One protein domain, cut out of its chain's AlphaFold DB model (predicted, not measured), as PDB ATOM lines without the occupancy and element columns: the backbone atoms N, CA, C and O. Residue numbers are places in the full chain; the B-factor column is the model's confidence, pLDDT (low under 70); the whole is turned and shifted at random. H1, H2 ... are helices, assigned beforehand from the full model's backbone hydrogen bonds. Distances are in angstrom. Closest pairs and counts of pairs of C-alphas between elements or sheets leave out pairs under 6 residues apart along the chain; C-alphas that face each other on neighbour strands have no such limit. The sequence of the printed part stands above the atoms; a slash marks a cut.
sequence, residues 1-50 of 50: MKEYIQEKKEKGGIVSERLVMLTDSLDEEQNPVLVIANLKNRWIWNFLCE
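Overview. This is residues 1 to 50 of the 50 residues of an uncharacterized protein of Bacteroides fragilis str. 3988T(B)14 (UniProt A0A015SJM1). Three helices make a loose, open zigzag: H1 runs one way, H2 comes back beside it at a slant, and after a turn the longest helix, H3, folds back and away from H2. H1 and H2 meet only loosely, and the far part of the zigzag, residues 40 to 50, of which 40 to 48 belong to H3, sticks out with nothing around it, as do residues 7 to 12, of which 7 to 10 belong to H1. You have 50 printed residues before you, with three named helices in the order H1, H2, H3 and no named strand, and the class is all helix. The whole is loose, with a radius of gyration of the C-alphas of 13.0 A, and its C-alphas span 39 by 26 by 13 A.

Arrangement. Start at the first residue and go to H1, residues 2 to 10, then over a short link of 6 residues to H2, residues 17 to 24. These two form a helical hairpin and only just touch, with 3 pairs of C-alphas within 8 A. Look for their closest C-alphas at Lys 2 and Thr 23, 6.5 A apart. H1 and H2 run opposite ways at a steep tilt of 40 degrees, and their centres are 11.9 A apart. A short link of 7 residues then leads to H3, residues 32 to 48. H3 is near H2, with 5 pairs of C-alphas within 10 A but no pair within 8 A. H1 and H3 are apart. On the backbone of H1, H2 and H3 you will find every O i to N i+4 pair within hydrogen-bond range.

Along the chain. Find C-alpha 2 at (37.587, 21.718, 7.622); from there H1 runs 12.4 A to C-alpha 10 of Glu 10. H2 begins at Glu 17, with its C-alpha at (28.248, 13.194, 6.540), and runs 10.5 A to Asp 24. H3 begins at Pro 32 and runs 24.1 A to C-alpha 48 at (7.711, 26.103, 12.603).

Size, cuts and confidence. The two C-alphas farthest apart are those of Glu 10 and Cys 49, 39.2 A apart. Without residues 7 to 12 and 40 to 50, which stand free, the body has 33 residues and spans 26 by 17 by 13 A. The printed part has no cut, and neither of its two links between helices is long. In the B-factor column the mean pLDDT of the printed part is 70.2, and residues 27 to 50 are under 70; the mean is 85 for H1, 77 for H2 and 59 for H3.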
ATOM      1  N   MET A   1      37.090  25.078  10.279       74.19
ATOM      2  CA  MET A   1      36.047  24.018  10.325       74.19
ATOM      3  C   MET A   1      36.494  22.753   9.595       74.19
ATOM      4  O   MET A   1      36.433  21.691  10.199       74.19
ATOM      5  N   LYS A   2      36.989  22.854   8.351       78.25
ATOM      6  CA  LYS A   2      37.587  21.718   7.622       78.25
ATOM      7  C   LYS A   2      38.718  21.043   8.415       78.25
ATOM      8  O   LYS A   2      38.666  19.836   8.614       78.25
ATOM      9  N   GLU A   3      39.629  21.831   8.991       81.62
ATOM     10  CA  GLU A   3      40.699  21.331   9.876       81.62
ATOM     11  C   GLU A   3      40.164  20.529  11.075       81.62
ATOM     12  O   GLU A   3      40.631  19.429  11.341       81.62
ATOM     13  N   TYR A   4      39.120  21.021  11.749       81.25
ATOM     14  CA  TYR A   4      38.491  20.320  12.876       81.25
ATOM     15  C   TYR A   4      37.868  18.976  12.460       81.25
ATOM     16  O   TYR A   4      37.969  17.982  13.179       81.25
ATOM     17  N   ILE A   5      37.217  18.933  11.294       84.06
ATOM     18  CA  ILE A   5      36.642  17.698  10.742       84.06
ATOM     19  C   ILE A   5      37.745  16.700  10.397       84.06
ATOM     20  O   ILE A   5      37.608  15.514  10.700       84.06
ATOM     21  N   GLN A   6      38.828  17.174   9.784       86.00
ATOM     22  CA  GLN A   6      39.973  16.346   9.436       86.00
ATOM     23  C   GLN A   6      40.632  15.759  10.693       86.00
ATOM     24  O   GLN A   6      40.761  14.542  10.795       86.00
ATOM     25  N   GLU A   7      40.921  16.589  11.695       90.12
ATOM     26  CA  GLU A   7      41.498  16.160  12.974       90.12
ATOM     27  C   GLU A   7      40.615  15.117  13.684       90.12
ATOM     28  O   GLU A   7      41.103  14.136  14.250       90.12
ATOM     29  N   LYS A   8      39.285  15.291  13.645       87.50
ATOM     30  CA  LYS A   8      38.347  14.319  14.221       87.50
ATOM     31  C   LYS A   8      38.364  12.983  13.488       87.50
ATOM     32  O   LYS A   8      38.335  11.957  14.164       87.50
ATOM     33  N   LYS A   9      38.439  12.985  12.154       85.75
ATOM     34  CA  LYS A   9      38.552  11.757  11.350       85.75
ATOM     35  C   LYS A   9      39.866  11.024  11.627       85.75
ATOM     36  O   LYS A   9      39.842   9.817  11.846       85.75
ATOM     37  N   GLU A  10      40.988  11.742  11.694       92.31
ATOM     38  CA  GLU A  10      42.315  11.174  11.994       92.31
ATOM     39  C   GLU A  10      42.373  10.518  13.382       92.31
ATOM     40  O   GLU A  10      43.019   9.489  13.568       92.31
ATOM     41  N   LYS A  11      41.630  11.060  14.352       94.38
ATOM     42  CA  LYS A  11      41.498  10.496  15.705       94.38
ATOM     43  C   LYS A  11      40.463   9.362  15.810       94.38
ATOM     44  O   LYS A  11      40.146   8.944  16.921       94.38
ATOM     45  N   GLY A  12      39.907   8.888  14.692       90.50
ATOM     46  CA  GLY A  12      38.878   7.838  14.662       90.50
ATOM     47  C   GLY A  12      37.507   8.286  15.184       90.50
ATOM     48  O   GLY A  12      36.661   7.457  15.512       90.50
ATOM     49  N   GLY A  13      37.277   9.595  15.297       86.25
ATOM     50  CA  GLY A  13      35.994  10.162  15.685       86.25
ATOM     51  C   GLY A  13      34.975  10.103  14.549       86.25
ATOM     52  O   GLY A  13      35.313  10.225  13.372       86.25
ATOM     53  N   ILE A  14      33.700   9.964  14.906       84.81
ATOM     54  CA  ILE A  14      32.602   9.981  13.936       84.81
ATOM     55  C   ILE A  14      32.218  11.433  13.648       84.81
ATOM     56  O   ILE A  14      31.941  12.211  14.562       84.81
ATOM     57  N   VAL A  15      32.175  11.789  12.365       82.19
ATOM     58  CA  VAL A  15      31.687  13.084  11.883       82.19
ATOM     59  C   VAL A  15      30.475  12.841  10.991       82.19
ATOM     60  O   VAL A  15      30.509  11.974  10.124       82.19
ATOM     61  N   SER A  16      29.406  13.610  11.199       83.06
ATOM     62  CA  SER A  16      28.195  13.535  10.375       83.06
ATOM     63  C   SER A  16      28.504  13.846   8.909       83.06
ATOM     64  O   SER A  16      29.054  14.905   8.608       83.06
ATOM     65  N   GLU A  17      28.091  12.977   7.987       79.81
ATOM     66  CA  GLU A  17      28.248  13.194   6.540       79.81
ATOM     67  C   GLU A  17      27.591  14.498   6.076       79.81
ATOM     68  O   GLU A  17      28.159  15.232   5.272       79.81
ATOM     69  N   ARG A  18      26.437  14.855   6.660       77.31
ATOM     70  CA  ARG A  18      25.770  16.135   6.379       77.31
ATOM     71  C   ARG A  18      26.634  17.327   6.779       77.31
ATOM     72  O   ARG A  18      26.620  18.336   6.088       77.31
ATOM     73  N   LEU A  19      27.383  17.218   7.877       76.81
ATOM     74  CA  LEU A  19      28.293  18.274   8.319       76.81
ATOM     75  C   LEU A  19      29.480  18.417   7.362       76.81
ATOM     76  O   LEU A  19      29.856  19.541   7.056       76.81
ATOM     77  N   VAL A  20      30.013  17.297   6.861       80.69
ATOM     78  CA  VAL A  20      31.093  17.279   5.859       80.69
ATOM     79  C   VAL A  20      30.636  17.952   4.563       80.69
ATOM     80  O   VAL A  20      31.258  18.915   4.126       80.69
ATOM     81  N   MET A  21      29.495  17.527   4.011       78.25
ATOM     82  CA  MET A  21      28.926  18.125   2.798       78.25
ATOM     83  C   MET A  21      28.642  19.616   2.964       78.25
ATOM     84  O   MET A  21      28.906  20.401   2.056       78.25
ATOM     85  N   LEU A  22      28.123  20.018   4.131       74.81
ATOM     86  CA  LEU A  22      27.922  21.427   4.435       74.81
ATOM     87  C   LEU A  22      29.253  22.161   4.378       74.81
ATOM     88  O   LEU A  22      29.351  23.101   3.609       74.81
ATOM     89  N   THR A  23      30.283  21.716   5.100       73.88
ATOM     90  CA  THR A  23      31.590  22.389   5.101       73.88
ATOM     91  C   THR A  23      32.297  22.416   3.755       73.88
ATOM     92  O   THR A  23      33.043  23.359   3.502       73.88
ATOM     93  N   ASP A  24      32.068  21.420   2.904       74.62
ATOM     94  CA  ASP A  24      32.617  21.386   1.548       74.62
ATOM     95  C   ASP A  24      31.899  22.373   0.621       74.62
ATOM     96  O   ASP A  24      32.519  22.925  -0.281       74.62
ATOM     97  N   SER A  25      30.614  22.645   0.875       72.31
ATOM     98  CA  SER A  25      29.815  23.625   0.125       72.31
ATOM     99  C   SER A  25      30.037  25.085   0.538       72.31
ATOM    100  O   SER A  25      29.481  25.981  -0.096       72.31
ATOM    101  N   LEU A  26      30.810  25.342   1.600       70.75
ATOM    102  CA  LEU A  26      31.118  26.705   2.041       70.75
ATOM    103  C   LEU A  26      32.403  27.176   1.377       70.75
ATOM    104  O   LEU A  26      33.475  26.615   1.621       70.75
ATOM    105  N   ASP A  27      32.283  28.231   0.576       64.50
ATOM    106  CA  ASP A  27      33.431  29.007   0.120       64.50
ATOM    107  C   ASP A  27      34.137  29.646   1.319       64.50
ATOM    108  O   ASP A  27      33.488  30.100   2.262       64.50
ATOM    109  N   GLU A  28      35.468  29.703   1.285       58.84
ATOM    110  CA  GLU A  28      36.283  30.217   2.398       58.84
ATOM    111  C   GLU A  28      36.022  31.706   2.697       58.84
ATOM    112  O   GLU A  28      36.246  32.155   3.821       58.84
ATOM    113  N   GLU A  29      35.464  32.452   1.736       60.22
ATOM    114  CA  GLU A  29      34.985  33.828   1.929       60.22
ATOM    115  C   GLU A  29      33.650  33.922   2.683       60.22
ATOM    116  O   GLU A  29      33.352  34.948   3.303       60.22
ATOM    117  N   GLN A  30      32.825  32.871   2.668       56.88
ATOM    118  CA  GLN A  30      31.562  32.874   3.397       56.88
ATOM    119  C   GLN A  30      31.840  32.619   4.872       56.88
ATOM    120  O   GLN A  30      32.055  31.490   5.311       56.88
ATOM    121  N   ASN A  31      31.811  33.704   5.650       59.81
ATOM    122  CA  ASN A  31      31.999  33.681   7.093       59.81
ATOM    123  C   ASN A  31      31.182  32.526   7.721       59.81
ATOM    124  O   ASN A  31      29.947  32.564   7.692       59.81
ATOM    125  N   PRO A  32      31.829  31.504   8.309       63.81
ATOM    126  CA  PRO A  32      31.148  30.304   8.790       63.81
ATOM    127  C   PRO A  32      30.091  30.602   9.865       63.81
ATOM    128  O   PRO A  32      29.148  29.829  10.032       63.81
ATOM    129  N   VAL A  33      30.182  31.750  10.548       63.50
ATOM    130  CA  VAL A  33      29.138  32.246  11.458       63.50
ATOM    131  C   VAL A  33      27.848  32.584  10.703       63.50
ATOM    132  O   VAL A  33      26.765  32.217  11.159       63.50
ATOM    133  N   LEU A  34      27.947  33.232   9.537       61.88
ATOM    134  CA  LEU A  34      26.792  33.585   8.703       61.88
ATOM    135  C   LEU A  34      26.125  32.342   8.117       61.88
ATOM    136  O   LEU A  34      24.900  32.274   8.058       61.88
ATOM    137  N   VAL A  35      26.911  31.328   7.765       65.25
ATOM    138  CA  VAL A  35      26.388  30.045   7.289       65.25
ATOM    139  C   VAL A  35      25.613  29.337   8.398       65.25
ATOM    140  O   VAL A  35      24.477  28.918   8.185       65.25
ATOM    141  N   ILE A  36      26.190  29.227   9.600       66.88
ATOM    142  CA  ILE A  36      25.527  28.592  10.748       66.88
ATOM    143  C   ILE A  36      24.253  29.354  11.131       66.88
ATOM    144  O   ILE A  36      23.233  28.728  11.424       66.88
ATOM    145  N   ALA A  37      24.276  30.690  11.088       63.88
ATOM    146  CA  ALA A  37      23.094  31.517  11.317       63.88
ATOM    147  C   ALA A  37      21.998  31.254  10.270       63.88
ATOM    148  O   ALA A  37      20.831  31.082  10.628       63.88
ATOM    149  N   ASN A  38      22.366  31.144   8.991       60.16
ATOM    150  CA  ASN A  38      21.422  30.884   7.905       60.16
ATOM    151  C   ASN A  38      20.836  29.458   7.976       60.16
ATOM    152  O   ASN A  38      19.634  29.261   7.805       60.16
ATOM    153  N   LEU A  39      21.653  28.464   8.342       66.81
ATOM    154  CA  LEU A  39      21.198  27.093   8.592       66.81
ATOM    155  C   LEU A  39      20.250  27.009   9.792       66.81
ATOM    156  O   LEU A  39      19.220  26.350   9.680       66.81
ATOM    157  N   LYS A  40      20.549  27.694  10.907       63.47
ATOM    158  CA  LYS A  40      19.644  27.772  12.068       63.47
ATOM    159  C   LYS A  40      18.300  28.387  11.691       63.47
ATOM    160  O   LYS A  40      17.274  27.827  12.056       63.47
ATOM    161  N   ASN A  41      18.301  29.483  10.935       59.16
ATOM    162  CA  ASN A  41      17.066  30.124  10.482       59.16
ATOM    163  C   ASN A  41      16.251  29.204   9.568       59.16
ATOM    164  O   ASN A  41      15.044  29.081   9.752       59.16
ATOM    165  N   ARG A  42      16.899  28.495   8.637       57.88
ATOM    166  CA  ARG A  42      16.221  27.542   7.746       57.88
ATOM    167  C   ARG A  42      15.682  26.311   8.484       57.88
ATOM    168  O   ARG A  42      14.599  25.840   8.159       57.88
ATOM    169  N   TRP A  43      16.406  25.804   9.484       58.22
ATOM    170  CA  TRP A  43      15.939  24.709  10.344       58.22
ATOM    171  C   TRP A  43      14.751  25.123  11.214       58.22
ATOM    172  O   TRP A  43      13.781  24.381  11.300       58.22
ATOM    173  N   ILE A  44      14.805  26.315  11.817       54.44
ATOM    174  CA  ILE A  44      13.691  26.886  12.583       54.44
ATOM    175  C   ILE A  44      12.472  27.087  11.677       54.44
ATOM    176  O   ILE A  44      11.363  26.767  12.083       54.44
ATOM    177  N   TRP A  45      12.666  27.554  10.442       44.91
ATOM    178  CA  TRP A  45      11.574  27.741   9.487       44.91
ATOM    179  C   TRP A  45      10.904  26.422   9.089       44.91
ATOM    180  O   TRP A  45       9.684  26.326   9.116       44.91
ATOM    181  N   ASN A  46      11.689  25.381   8.798       52.59
ATOM    182  CA  ASN A  46      11.139  24.053   8.512       52.59
ATOM    183  C   ASN A  46      10.446  23.423   9.732       52.59
ATOM    184  O   ASN A  46       9.495  22.683   9.556       52.59
ATOM    185  N   PHE A  47      10.893  23.723  10.957       51.22
ATOM    186  CA  PHE A  47      10.275  23.221  12.190       51.22
ATOM    187  C   PHE A  47       9.000  23.982  12.600       51.22
ATOM    188  O   PHE A  47       8.141  23.413  13.257       51.22
ATOM    189  N   LEU A  48       8.879  25.273  12.265       44.78
ATOM    190  CA  LEU A  48       7.711  26.103  12.603       44.78
ATOM    191  C   LEU A  48       6.606  26.079  11.535       44.78
ATOM    192  O   LEU A  48       5.503  26.551  11.800       44.78
ATOM    193  N   CYS A  49       6.908  25.601  10.328       49.12
ATOM    194  CA  CYS A  49       5.970  25.524   9.206       49.12
ATOM    195  C   CYS A  49       5.542  24.085   8.850       49.12
ATOM    196  O   CYS A  49       4.894  23.907   7.817       49.12
ATOM    197  N   GLU A  50       5.872  23.097   9.691       42.19
ATOM    198  CA  GLU A  50       5.289  21.741   9.707       42.19
ATOM    199  C   GLU A  50       4.388  21.545  10.934       42.19
ATOM    200  O   GLU A  50       4.776  21.993  12.038       42.19
TER     201      GLU A  50